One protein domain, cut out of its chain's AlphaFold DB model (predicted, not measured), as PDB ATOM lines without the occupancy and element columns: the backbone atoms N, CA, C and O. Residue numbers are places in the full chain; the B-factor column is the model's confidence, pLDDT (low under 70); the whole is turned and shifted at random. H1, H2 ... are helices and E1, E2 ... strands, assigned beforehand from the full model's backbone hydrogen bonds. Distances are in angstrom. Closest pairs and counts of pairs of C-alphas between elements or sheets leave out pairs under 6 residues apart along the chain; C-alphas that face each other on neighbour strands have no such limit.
ATOM      1  N   ASP A   4      21.073  -2.978 102.576       89.31
ATOM      2  CA  ASP A   4      19.796  -3.693 102.508       89.31
ATOM      3  C   ASP A   4      18.589  -2.798 102.807       89.31
ATOM      4  O   ASP A   4      17.543  -2.944 102.173       89.31
ATOM      5  N   GLU A   5      18.727  -1.831 103.716       86.19
ATOM      6  CA  GLU A   5      17.700  -0.810 103.954       86.19
ATOM      7  C   GLU A   5      17.550   0.114 102.740       86.19
ATOM      8  O   GLU A   5      16.429   0.401 102.321       86.19
ATOM      9  N   VAL A   6      18.666   0.514 102.116       86.44
ATOM     10  CA  VAL A   6      18.659   1.341 100.894       86.44
ATOM     11  C   VAL A   6      17.935   0.625  99.751       86.44
ATOM     12  O   VAL A   6      17.178   1.252  99.012       86.44
ATOM     13  N   ARG A   7      18.118  -0.696  99.619       86.88
ATOM     14  CA  ARG A   7      17.453  -1.520  98.595       86.88
ATOM     15  C   ARG A   7      15.942  -1.644  98.782       86.88
ATOM     16  O   ARG A   7      15.243  -1.874  97.800       86.88
ATOM     17  N   LYS A   8      15.442  -1.508 100.013       90.69
ATOM     18  CA  LYS A   8      14.005  -1.575 100.334       90.69
ATOM     19  C   LYS A   8      13.313  -0.208 100.297       90.69
ATOM     20  O   LYS A   8      12.115  -0.133 100.561       90.69
ATOM     21  N   LEU A   9      14.043   0.867  99.999       90.00
ATOM     22  CA  LEU A   9      13.490   2.217  99.940       90.00
ATOM     23  C   LEU A   9      12.481   2.348  98.784       90.00
ATOM     24  O   LEU A   9      12.708   1.838  97.687       90.00
ATOM     25  N   ASP A  10      11.380   3.073  99.014       92.94
ATOM     26  CA  ASP A  10      10.429   3.420  97.950       92.94
ATOM     27  C   ASP A  10      11.163   4.162  96.821       92.94
ATOM     28  O   ASP A  10      11.897   5.123  97.064       92.94
ATOM     29  N   ASN A  11      10.920   3.753  95.575       89.69
ATOM     30  CA  ASN A  11      11.506   4.359  94.385       89.69
ATOM     31  C   ASN A  11      11.178   5.860  94.258       89.69
ATOM     32  O   ASN A  11      11.884   6.581  93.557       89.69
ATOM     33  N   LYS A  12      10.134   6.352  94.936       91.62
ATOM     34  CA  LYS A  12       9.820   7.788  95.006       91.62
ATOM     35  C   LYS A  12      10.798   8.594  95.855       91.62
ATOM     36  O   LYS A  12      10.854   9.806  95.681       91.62
ATOM     37  N   LYS A  13      11.535   7.964  96.772       92.50
ATOM     38  CA  LYS A  13      12.470   8.633  97.681       92.50
ATOM     39  C   LYS A  13      13.915   8.431  97.228       92.50
ATOM     40  O   LYS A  13      14.249   7.462  96.546       92.50
ATOM     41  N   CYS A  14      14.778   9.365  97.588       92.25
ATOM     42  CA  CYS A  14      16.219   9.281  97.423       92.25
ATOM     43  C   CYS A  14      16.930   9.792  98.678       92.25
ATOM     44  O   CYS A  14      16.343  10.446  99.537       92.25
ATOM     45  N   ILE A  15      18.211   9.453  98.774       92.44
ATOM     46  CA  ILE A  15      19.101   9.940  99.821       92.44
ATOM     47  C   ILE A  15      19.981  11.003  99.179       92.44
ATOM     48  O   ILE A  15      20.621  10.743  98.158       92.44
ATOM     49  N   VAL A  16      20.013  12.186  99.775       92.31
ATOM     50  CA  VAL A  16      20.832  13.303  99.326       92.31
ATOM     51  C   VAL A  16      22.049  13.394 100.235       92.31
ATOM     52  O   VAL A  16      21.932  13.530 101.452       92.31
ATOM     53  N   LEU A  17      23.228  13.288  99.626       92.38
ATOM     54  CA  LEU A  17      24.516  13.364 100.307       92.38
ATOM     55  C   LEU A  17      25.188  14.683  99.932       92.38
ATOM     56  O   LEU A  17      25.770  14.808  98.854       92.38
ATOM     57  N   ILE A  18      25.089  15.670 100.821       93.25
ATOM     58  CA  ILE A  18      25.775  16.959 100.691       93.25
ATOM     59  C   ILE A  18      27.006  16.916 101.593       93.25
ATOM     60  O   ILE A  18      26.913  16.542 102.761       93.25
ATOM     61  N   ARG A  19      28.183  17.268 101.060       93.94
ATOM     62  CA  ARG A  19      29.411  17.292 101.868       93.94
ATOM     63  C   ARG A  19      29.247  18.246 103.052       93.94
ATOM     64  O   ARG A  19      28.863  19.393 102.857       93.94
ATOM     65  N   GLY A  20      29.596  17.776 104.249       93.25
ATOM     66  CA  GLY A  20      29.504  18.563 105.483       93.25
ATOM     67  C   GLY A  20      28.102  18.632 106.096       93.25
ATOM     68  O   GLY A  20      27.938  19.288 107.119       93.25
ATOM     69  N   CYS A  21      27.111  17.954 105.513       92.38
ATOM     70  CA  CYS A  21      25.779  17.811 106.090       92.38
ATOM     71  C   CYS A  21      25.486  16.343 106.396       92.38
ATOM     72  O   CYS A  21      26.021  15.438 105.748       92.38
ATOM     73  N   ASP A  22      24.582  16.120 107.345       92.88
ATOM     74  CA  ASP A  22      24.016  14.796 107.559       92.88
ATOM     75  C   ASP A  22      23.211  14.355 106.326       92.88
ATOM     76  O   ASP A  22      22.598  15.186 105.645       92.88
ATOM     77  N   PRO A  23      23.205  13.053 105.998       90.81
ATOM     78  CA  PRO A  23      22.438  12.541 104.873       90.81
ATOM     79  C   PRO A  23      20.938  12.751 105.103       90.81
ATOM     80  O   PRO A  23      20.387  12.335 106.123       90.81
ATOM     81  N   VAL A  24      20.264  13.346 104.118       91.81
ATOM     82  CA  VAL A  24      18.826  13.646 104.177       91.81
ATOM     83  C   VAL A  24      18.063  12.714 103.242       91.81
ATOM     84  O   VAL A  24      18.524  12.413 102.141       91.81
ATOM     85  N   MET A  25      16.885  12.252 103.663       92.06
ATOM     86  CA  MET A  25      15.945  11.558 102.780       92.06
ATOM     87  C   MET A  25      14.914  12.540 102.238       92.06
ATOM     88  O   MET A  25      14.243  13.211 103.017       92.06
ATOM     89  N   ASP A  26      14.745  12.567 100.920       93.50
ATOM     90  CA  ASP A  26      13.762  13.419 100.250       93.50
ATOM     91  C   ASP A  26      13.112  12.683  99.065       93.50
ATOM     92  O   ASP A  26      13.493  11.563  98.714       93.50
ATOM     93  N   PHE A  27      12.090  13.274  98.457       93.81
ATOM     94  CA  PHE A  27      11.480  12.771  97.237       93.81
ATOM     95  C   PHE A  27      12.363  13.036  96.016       93.81
ATOM     96  O   PHE A  27      12.986  14.087  95.870       93.81
ATOM     97  N   LYS A  28      12.359  12.092  95.070       92.19
ATOM     98  CA  LYS A  28      12.979  12.295  93.763       92.19
ATOM     99  C   LYS A  28      12.283  13.439  93.039       92.19
ATOM    100  O   LYS A  28      11.053  13.517  92.996       92.19
ATOM    101  N   PHE A  29      13.086  14.286  92.409       89.81
ATOM    102  CA  PHE A  29      12.569  15.360  91.581       89.81
ATOM    103  C   PHE A  29      11.731  14.799  90.422       89.81
ATOM    104  O   PHE A  29      12.155  13.884  89.712       89.81
ATOM    105  N   ASN A  30      10.537  15.357  90.215       89.88
ATOM    106  CA  ASN A  30       9.662  14.938  89.127       89.88
ATOM    107  C   ASN A  30      10.081  15.609  87.812       89.88
ATOM    108  O   ASN A  30       9.650  16.720  87.500       89.88
ATOM    109  N   THR A  31      10.893  14.903  87.030       87.56
ATOM    110  CA  THR A  31      11.413  15.378  85.742       87.56
ATOM    111  C   THR A  31      10.306  15.718  84.745       87.56
ATOM    112  O   THR A  31      10.395  16.748  84.083       87.56
ATOM    113  N   PHE A  32       9.223  14.937  84.695       88.25
ATOM    114  CA  PHE A  32       8.094  15.162  83.783       88.25
ATOM    115  C   PHE A  32       7.343  16.472  84.049       88.25
ATOM    116  O   PHE A  32       6.745  17.041  83.138       88.25
ATOM    117  N   LYS A  33       7.366  16.961  85.295       88.88
ATOM    118  CA  LYS A  33       6.750  18.240  85.682       88.88
ATOM    119  C   LYS A  33       7.658  19.445  85.446       88.88
ATOM    120  O   LYS A  33       7.215  20.575  85.640       88.88
ATOM    121  N   HIS A  34       8.914  19.238  85.056       88.44
ATOM    122  CA  HIS A  34       9.826  20.347  84.826       88.44
ATOM    123  C   HIS A  34       9.328  21.212  83.648       88.44
ATOM    124  O   HIS A  34       9.013  20.656  82.592       88.44
ATOM    125  N   PRO A  35       9.304  22.558  83.754       88.25
ATOM    126  CA  PRO A  35       8.811  23.434  82.683       88.25
ATOM    127  C   PRO A  35       9.508  23.199  81.336       88.25
ATOM    128  O   PRO A  35       8.894  23.257  80.273       88.25
ATOM    129  N   MET A  36      10.798  22.866  81.393       86.00
ATOM    130  CA  MET A  36      11.642  22.616  80.224       86.00
ATOM    131  C   MET A  36      11.650  21.149  79.764       86.00
ATOM    132  O   MET A  36      12.405  20.817  78.854       86.00
ATOM    133  N   PHE A  37      10.857  20.259  80.376       88.38
ATOM    134  CA  PHE A  37      10.869  18.824  80.057       88.38
ATOM    135  C   PHE A  37      10.622  18.569  78.568       88.38
ATOM    136  O   PHE A  37      11.296  17.748  77.965       88.38
ATOM    137  N   LYS A  38       9.759  19.366  77.925       86.56
ATOM    138  CA  LYS A  38       9.482  19.269  76.481       86.56
ATOM    139  C   LYS A  38      10.723  19.403  75.585       86.56
ATOM    140  O   LYS A  38      10.681  18.981  74.435       86.56
ATOM    141  N   ARG A  39      11.805  20.017  76.083       83.38
ATOM    142  CA  ARG A  39      13.063  20.203  75.346       83.38
ATOM    143  C   ARG A  39      14.046  19.045  75.533       83.38
ATOM    144  O   ARG A  39      15.004  18.969  74.771       83.38
ATOM    145  N   SER A  40      13.843  18.168  76.517       85.62
ATOM    146  CA  SER A  40      14.663  16.962  76.672       85.62
ATOM    147  C   SER A  40      14.262  15.904  75.643       85.62
ATOM    148  O   SER A  40      13.142  15.935  75.129       85.62
ATOM    149  N   GLY A  41      15.154  14.948  75.360       86.69
ATOM    150  CA  GLY A  41      14.856  13.823  74.462       86.69
ATOM    151  C   GLY A  41      13.573  13.075  74.849       86.69
ATOM    152  O   GLY A  41      12.731  12.809  73.995       86.69
ATOM    153  N   ASP A  42      13.365  12.856  76.150       86.00
ATOM    154  CA  ASP A  42      12.185  12.163  76.688       86.00
ATOM    155  C   ASP A  42      10.872  12.953  76.530       86.00
ATOM    156  O   ASP A  42       9.787  12.372  76.518       86.00
ATOM    157  N   GLY A  43      10.938  14.284  76.424       83.75
ATOM    158  CA  GLY A  43       9.771  15.169  76.384       83.75
ATOM    159  C   GLY A  43       9.315  15.619  74.995       83.75
ATOM    160  O   GLY A  43       8.394  16.437  74.938       83.75
ATOM    161  N   LYS A  44       9.904  15.069  73.914       85.50
ATOM    162  CA  LYS A  44       9.783  15.438  72.473       85.50
ATOM    163  C   LYS A  44      10.901  16.338  71.922       85.50
ATOM    164  O   LYS A  44      10.830  16.762  70.768       85.50
ATOM    165  N   GLY A  45      11.931  16.630  72.707       86.06
ATOM    166  CA  GLY A  45      13.128  17.320  72.236       86.06
ATOM    167  C   GLY A  45      13.998  16.434  71.344       86.06
ATOM    168  O   GLY A  45      13.868  15.210  71.321       86.06
ATOM    169  N   LYS A  46      14.921  17.051  70.601       86.50
ATOM    170  CA  LYS A  46      15.953  16.294  69.883       86.50
ATOM    171  C   LYS A  46      16.957  15.725  70.881       86.50
ATOM    172  O   LYS A  46      17.446  16.445  71.749       86.50
ATOM    173  N   TRP A  47      17.287  14.447  70.718       85.69
ATOM    174  CA  TRP A  47      18.370  13.809  71.457       85.69
ATOM    175  C   TRP A  47      19.697  14.494  71.148       85.69
ATOM    176  O   TRP A  47      19.965  14.869  70.003       85.69
ATOM    177  N   TYR A  48      20.532  14.639  72.173       84.00
ATOM    178  CA  TYR A  48      21.908  15.054  71.964       84.00
ATOM    179  C   TYR A  48      22.668  13.920  71.268       84.00
ATOM    180  O   TYR A  48      22.772  12.821  71.808       84.00
ATOM    181  N   VAL A  49      23.192  14.193  70.074       86.19
ATOM    182  CA  VAL A  49      24.059  13.276  69.328       86.19
ATOM    183  C   VAL A  49      25.449  13.898  69.300       86.19
ATOM    184  O   VAL A  49      25.639  14.975  68.734       86.19
ATOM    185  N   HIS A  50      26.408  13.258  69.969       84.06
ATOM    186  CA  HIS A  50      27.769  13.771  70.059       84.06
ATOM    187  C   HIS A  50      28.559  13.434  68.787       84.06
ATOM    188  O   HIS A  50      29.064  12.322  68.652       84.06
ATOM    189  N   ASN A  51      28.692  14.408  67.883       84.38
ATOM    190  CA  ASN A  51      29.553  14.316  66.702       84.38
ATOM    191  C   ASN A  51      30.814  15.175  66.904       84.38
ATOM    192  O   ASN A  51      30.757  16.391  66.711       84.38
ATOM    193  N   PRO A  52      31.967  14.588  67.272       76.94
ATOM    194  CA  PRO A  52      33.176  15.355  67.571       76.94
ATOM    195  C   PRO A  52      33.758  16.100  66.356       76.94
ATOM    196  O   PRO A  52      34.477  17.083  66.542       76.94
ATOM    197  N   GLN A  53      33.437  15.679  65.124       77.19
ATOM    198  CA  GLN A  53      33.816  16.396  63.898       77.19
ATOM    199  C   GLN A  53      32.912  17.605  63.582       77.19
ATOM    200  O   GLN A  53      33.370  18.546  62.939       77.19
ATOM    201  N   ASP A  54      31.671  17.639  64.081       67.00
ATOM    202  CA  ASP A  54      30.691  18.699  63.803       67.00
ATOM    203  C   ASP A  54      30.741  19.807  64.865       67.00
ATOM    204  O   ASP A  54      29.751  20.117  65.534       67.00
ATOM    205  N   LYS A  55      31.899  20.456  65.030       64.56
ATOM    206  CA  LYS A  55      31.946  21.718  65.785       64.56
ATOM    207  C   LYS A  55      31.299  22.822  64.952       64.56
ATOM    208  O   LYS A  55      31.976  23.539  64.214       64.56
ATOM    209  N   LYS A  56      29.978  22.963  65.062       65.81
ATOM    210  CA  LYS A  56      29.259  24.106  64.496       65.81
ATOM    211  C   LYS A  56      29.786  25.385  65.143       65.81
ATOM    212  O   LYS A  56      29.788  25.513  66.361       65.81
ATOM    213  N   LYS A  57      30.247  26.330  64.320       68.94
ATOM    214  CA  LYS A  57      30.673  27.660  64.790       68.94
ATOM    215  C   LYS A  57      29.484  28.537  65.209       68.94
ATOM    216  O   LYS A  57      29.685  29.527  65.901       68.94
ATOM    217  N   LEU A  58      28.275  28.197  64.754       73.06
ATOM    218  CA  LEU A  58      27.047  28.964  64.948       73.06
ATOM    219  C   LEU A  58      25.878  28.008  65.206       73.06
ATOM    220  O   LEU A  58      25.706  27.038  64.464       73.06
ATOM    221  N   ASP A  59      25.057  28.329  66.206       74.12
ATOM    222  CA  ASP A  59      23.828  27.607  66.527       74.12
ATOM    223  C   ASP A  59      22.600  28.496  66.314       74.12
ATOM    224  O   ASP A  59      22.566  29.664  66.701       74.12
ATOM    225  N   ILE A  60      21.568  27.918  65.696       81.00
ATOM    226  CA  ILE A  60      20.276  28.577  65.499       81.00
ATOM    227  C   ILE A  60      19.425  28.323  66.742       81.00
ATOM    228  O   ILE A  60      19.150  27.172  67.086       81.00
ATOM    229  N   ILE A  61      18.995  29.401  67.398       82.38
ATOM    230  CA  ILE A  61      18.181  29.355  68.617       82.38
ATOM    231  C   ILE A  61      16.723  29.735  68.345       82.38
ATOM    232  O   ILE A  61      16.411  30.470  67.410       82.38
ATOM    233  N   ASP A  62      15.825  29.240  69.197       83.69
ATOM    234  CA  ASP A  62      14.406  29.596  69.179       83.69
ATOM    235  C   ASP A  62      14.166  31.026  69.707       83.69
ATOM    236  O   ASP A  62      14.912  31.518  70.561       83.69
ATOM    237  N   LYS A  63      13.086  31.663  69.245       85.69
ATOM    238  CA  LYS A  63      12.670  33.026  69.607       85.69
ATOM    239  C   LYS A  63      12.486  33.183  71.116       85.69
ATOM    240  O   LYS A  63      13.046  34.106  71.694       85.69
ATOM    241  N   GLU A  64      11.818  32.231  71.773       83.56
ATOM    242  CA  GLU A  64      11.633  32.263  73.233       83.56
ATOM    243  C   GLU A  64      12.970  32.266  73.989       83.56
ATOM    244  O   GLU A  64      13.130  32.918  75.021       83.56
ATOM    245  N   THR A  65      13.950  31.519  73.472       81.56
ATOM    246  CA  THR A  65      15.277  31.421  74.089       81.56
ATOM    247  C   THR A  65      16.073  32.698  73.853       81.56
ATOM    248  O   THR A  65      16.727  33.173  74.779       81.56
ATOM    249  N   ALA A  66      15.972  33.287  72.659       84.88
ATOM    250  CA  ALA A  66      16.562  34.585  72.359       84.88
ATOM    251  C   ALA A  66      15.998  35.685  73.273       84.88
ATOM    252  O   ALA A  66      16.757  36.494  73.802       84.88
ATOM    253  N   ASP A  67      14.689  35.686  73.521       85.94
ATOM    254  CA  ASP A  67      14.048  36.681  74.384       85.94
ATOM    255  C   ASP A  67      14.422  36.506  75.860       85.94
ATOM    256  O   ASP A  67      14.585  37.496  76.573       85.94
ATOM    257  N   ARG A  68      14.632  35.266  76.322       83.25
ATOM    258  CA  ARG A  68      15.213  35.010  77.647       83.25
ATOM    259  C   ARG A  68      16.642  35.546  77.747       83.25
ATOM    260  O   ARG A  68      16.944  36.260  78.694       83.25
ATOM    261  N   LEU A  69      17.496  35.251  76.764       84.12
ATOM    262  CA  LEU A  69      18.894  35.703  76.756       84.12
ATOM    263  C   LEU A  69      19.006  37.234  76.725       84.12
ATOM    264  O   LEU A  69      19.872  37.795  77.386       84.12
ATOM    265  N   LYS A  70      18.091  37.923  76.032       84.38
ATOM    266  CA  LYS A  70      17.993  39.393  76.070       84.38
ATOM    267  C   LYS A  70      17.674  39.943  77.457       84.38
ATOM    268  O   LYS A  70      18.171  41.007  77.795       84.38
ATOM    269  N   LYS A  71      16.866  39.239  78.256       82.44
ATOM    270  CA  LYS A  71      16.568  39.633  79.647       82.44
ATOM    271  C   LYS A  71      17.756  39.417  80.584       82.44
ATOM    272  O   LYS A  71      17.855  40.100  81.593       82.44
ATOM    273  N   GLU A  72      18.622  38.460  80.263       76.94
ATOM    274  CA  GLU A  72      19.831  38.127  81.028       76.94
ATOM    275  C   GLU A  72      21.044  38.997  80.636       76.94
ATOM    276  O   GLU A  72      22.081  38.944  81.298       76.94
ATOM    277  N   ALA A  73      20.925  39.811  79.581       74.69
ATOM    278  CA  ALA A  73      21.947  40.765  79.168       74.69
ATOM    279  C   ALA A  73      21.897  42.024  80.059       74.69
ATOM    280  O   ALA A  73      20.908  42.755  80.064       74.69
ATOM    281  N   GLY A  74      22.968  42.278  80.816       63.62
ATOM    282  CA  GLY A  74      23.117  43.427  81.720       63.62
ATOM    283  C   GLY A  74      24.556  43.567  82.240       63.62
ATOM    284  O   GLY A  74      25.391  42.703  81.972       63.62
ATOM    285  N   GLU A  75      24.858  44.644  82.977       54.28
ATOM    286  CA  GLU A  75      26.191  44.907  83.553       54.28
ATOM    287  C   GLU A  75      26.531  43.861  84.634       54.28
ATOM    288  O   GLU A  75      26.116  43.962  85.784       54.28
ATOM    289  N   GLY A  76      27.245  42.803  84.225       61.19
ATOM    290  CA  GLY A  76      27.584  41.629  85.045       61.19
ATOM    291  C   GLY A  76      26.965  40.309  84.563       61.19
ATOM    292  O   GLY A  76      27.244  39.255  85.135       61.19
ATOM    293  N   GLY A  77      26.141  40.341  83.511       60.91
ATOM    294  CA  GLY A  77      25.559  39.155  82.887       60.91
ATOM    295  C   GLY A  77      26.563  38.401  82.010       60.91
ATOM    296  O   GLY A  77      27.422  38.991  81.363       60.91
ATOM    297  N   ASN A  78      26.428  37.078  81.941       69.94
ATOM    298  CA  ASN A  78      27.309  36.199  81.159       69.94
ATOM    299  C   ASN A  78      26.991  36.203  79.643       69.94
ATOM    300  O   ASN A  78      27.439  35.326  78.907       69.94
ATOM    301  N   VAL A  79      26.150  37.135  79.175       78.19
ATOM    302  CA  VAL A  79      25.592  37.150  77.816       78.19
ATOM    303  C   VAL A  79      25.833  38.514  77.172       78.19
ATOM    304  O   VAL A  79      25.315  39.527  77.634       78.19
ATOM    305  N   ILE A  80      26.595  38.526  76.074       80.50
ATOM    306  CA  ILE A  80      26.864  39.714  75.252       80.50
ATOM    307  C   ILE A  80      26.030  39.614  73.974       80.50
ATOM    308  O   ILE A  80      26.105  38.613  73.260       80.50
ATOM    309  N   ILE A  81      25.233  40.646  73.682       82.44
ATOM    310  CA  ILE A  81      24.374  40.703  72.495       82.44
ATOM    311  C   ILE A  81      24.871  41.820  71.583       82.44
ATOM    312  O   ILE A  81      24.777  42.994  71.930       82.44
ATOM    313  N   THR A  82      25.350  41.443  70.400       81.12
ATOM    314  CA  THR A  82      25.827  42.376  69.374       81.12
ATOM    315  C   THR A  82      25.023  42.183  68.095       81.12
ATOM    316  O   THR A  82      24.747  41.055  67.685       81.12
ATOM    317  N   THR A  83      24.646  43.282  67.448       84.75
ATOM    318  CA  THR A  83      24.063  43.267  66.102       84.75
ATOM    319  C   THR A  83      25.183  43.225  65.068       84.75
ATOM    320  O   THR A  83      26.042  44.101  65.070       84.75
ATOM    321  N   ILE A  84      25.163  42.223  64.193       85.12
ATOM    322  CA  ILE A  84      26.168  41.998  63.144       85.12
ATOM    323  C   ILE A  84      25.460  42.080  61.789       85.12
ATOM    324  O   ILE A  84      24.320  41.618  61.664       85.12
ATOM    325  N   ASN A  85      26.103  42.670  60.779       87.38
ATOM    326  CA  ASN A  85      25.543  42.708  59.425       87.38
ATOM    327  C   ASN A  85      25.753  41.370  58.676       87.38
ATOM    328  O   ASN A  85      26.530  40.505  59.084       87.38
ATOM    329  N   ALA A  86      25.026  41.165  57.572       79.38
ATOM    330  CA  ALA A  86      25.087  39.905  56.824       79.38
ATOM    331  C   ALA A  86      26.485  39.628  56.235       79.38
ATOM    332  O   ALA A  86      26.922  38.478  56.199       79.38
ATOM    333  N   GLU A  87      27.211  40.667  55.817       80.94
ATOM    334  CA  GLU A  87      28.567  40.537  55.272       80.94
ATOM    335  C   GLU A  87      29.578  40.089  56.338       80.94
ATOM    336  O   GLU A  87      30.392  39.198  56.096       80.94
ATOM    337  N   GLU A  88      29.507  40.655  57.541       78.19
ATOM    338  CA  GLU A  88      30.311  40.274  58.704       78.19
ATOM    339  C   GLU A  88      29.991  38.855  59.174       78.19
ATOM    340  O   GLU A  88      30.906  38.107  59.522       78.19
ATOM    341  N   LEU A  89      28.719  38.442  59.122       79.62
ATOM    342  CA  LEU A  89      28.317  37.071  59.436       79.62
ATOM    343  C   LEU A  89      28.968  36.060  58.478       79.62
ATOM    344  O   LEU A  89      29.492  35.033  58.918       79.62
ATOM    345  N   VAL A  90      28.982  36.361  57.176       80.56
ATOM    346  CA  VAL A  90      29.657  35.526  56.168       80.56
ATOM    347  C   VAL A  90      31.166  35.492  56.420       80.56
ATOM    348  O   VAL A  90      31.761  34.411  56.407       80.56
ATOM    349  N   ARG A  91      31.779  36.642  56.731       79.88
ATOM    350  CA  ARG A  91      33.208  36.725  57.078       79.88
ATOM    351  C   ARG A  91      33.548  35.832  58.274       79.88
ATOM    352  O   ARG A  91      34.472  35.027  58.168       79.88
ATOM    353  N   LEU A  92      32.757  35.878  59.348       73.50
ATOM    354  CA  LEU A  92      32.916  35.024  60.538       73.50
ATOM    355  C   LEU A  92      32.814  33.523  60.223       73.50
ATOM    356  O   LEU A  92      33.563  32.714  60.778       73.50
ATOM    357  N   GLY A  93      31.914  33.142  59.311       66.81
ATOM    358  CA  GLY A  93      31.793  31.764  58.834       66.81
ATOM    359  C   GLY A  93      33.017  31.300  58.037       66.81
ATOM    360  O   GLY A  93      33.483  30.172  58.217       66.81
ATOM    361  N   SER A  94      33.562  32.189  57.201       64.94
ATOM    362  CA  SER A  94      34.633  31.890  56.245       64.94
ATOM    363  C   SER A  94      36.058  31.890  56.805       64.94
ATOM    364  O   SER A  94      36.943  31.376  56.125       64.94
TER     365      SER A  94
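What this domain is: This is residues 4 to 94 of the 105 residues of an uncharacterized protein of Lachnospiraceae bacterium (UniProt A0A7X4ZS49). With little regular structure, this is a long open string: H1 and a small hairpin, E1 and E2, lie toward one end, H2 and H3 toward the other, and unnamed residues 28 to 62 run between. The printed part has 91 residues, in order H1, E1, E2, H2, H3, with 31 in named elements, mixed helix and strand. It is extended, radius of gyration of the C-alphas 21.1 A, spanning 65 by 34 by 24 A.

Where its parts are: H1, residues 4 to 7, begins at C-alpha 4 (19.796, -3.693, 102.508). E1 is residues 13 to 16, E2 24 to 27. H2, residues 63 to 72, measures 14.4 A; H3, residues 86 to 94, measures 12.5 A and ends at C-alpha 94 (34.633, 31.890, 56.245).

How they stand to each other: Hairpin E1 and E2 is antiparallel at 142 degrees, with N 14 and O 26 2.8 A apart, within hydrogen-bond range. H2 and H3 are apart. Every O i to N i+4 pair is within range in H2 and H3; H1 is too short for one.

The domain as a whole: The C-alphas of Asp 4 and Glu 87, the farthest apart, are 65.3 A apart. The printed part has no cut. Links E2 to H2 and H2 to H3 are long. pLDDT is under 70 at residues 54 to 57, 74 to 78 and 93 to 94.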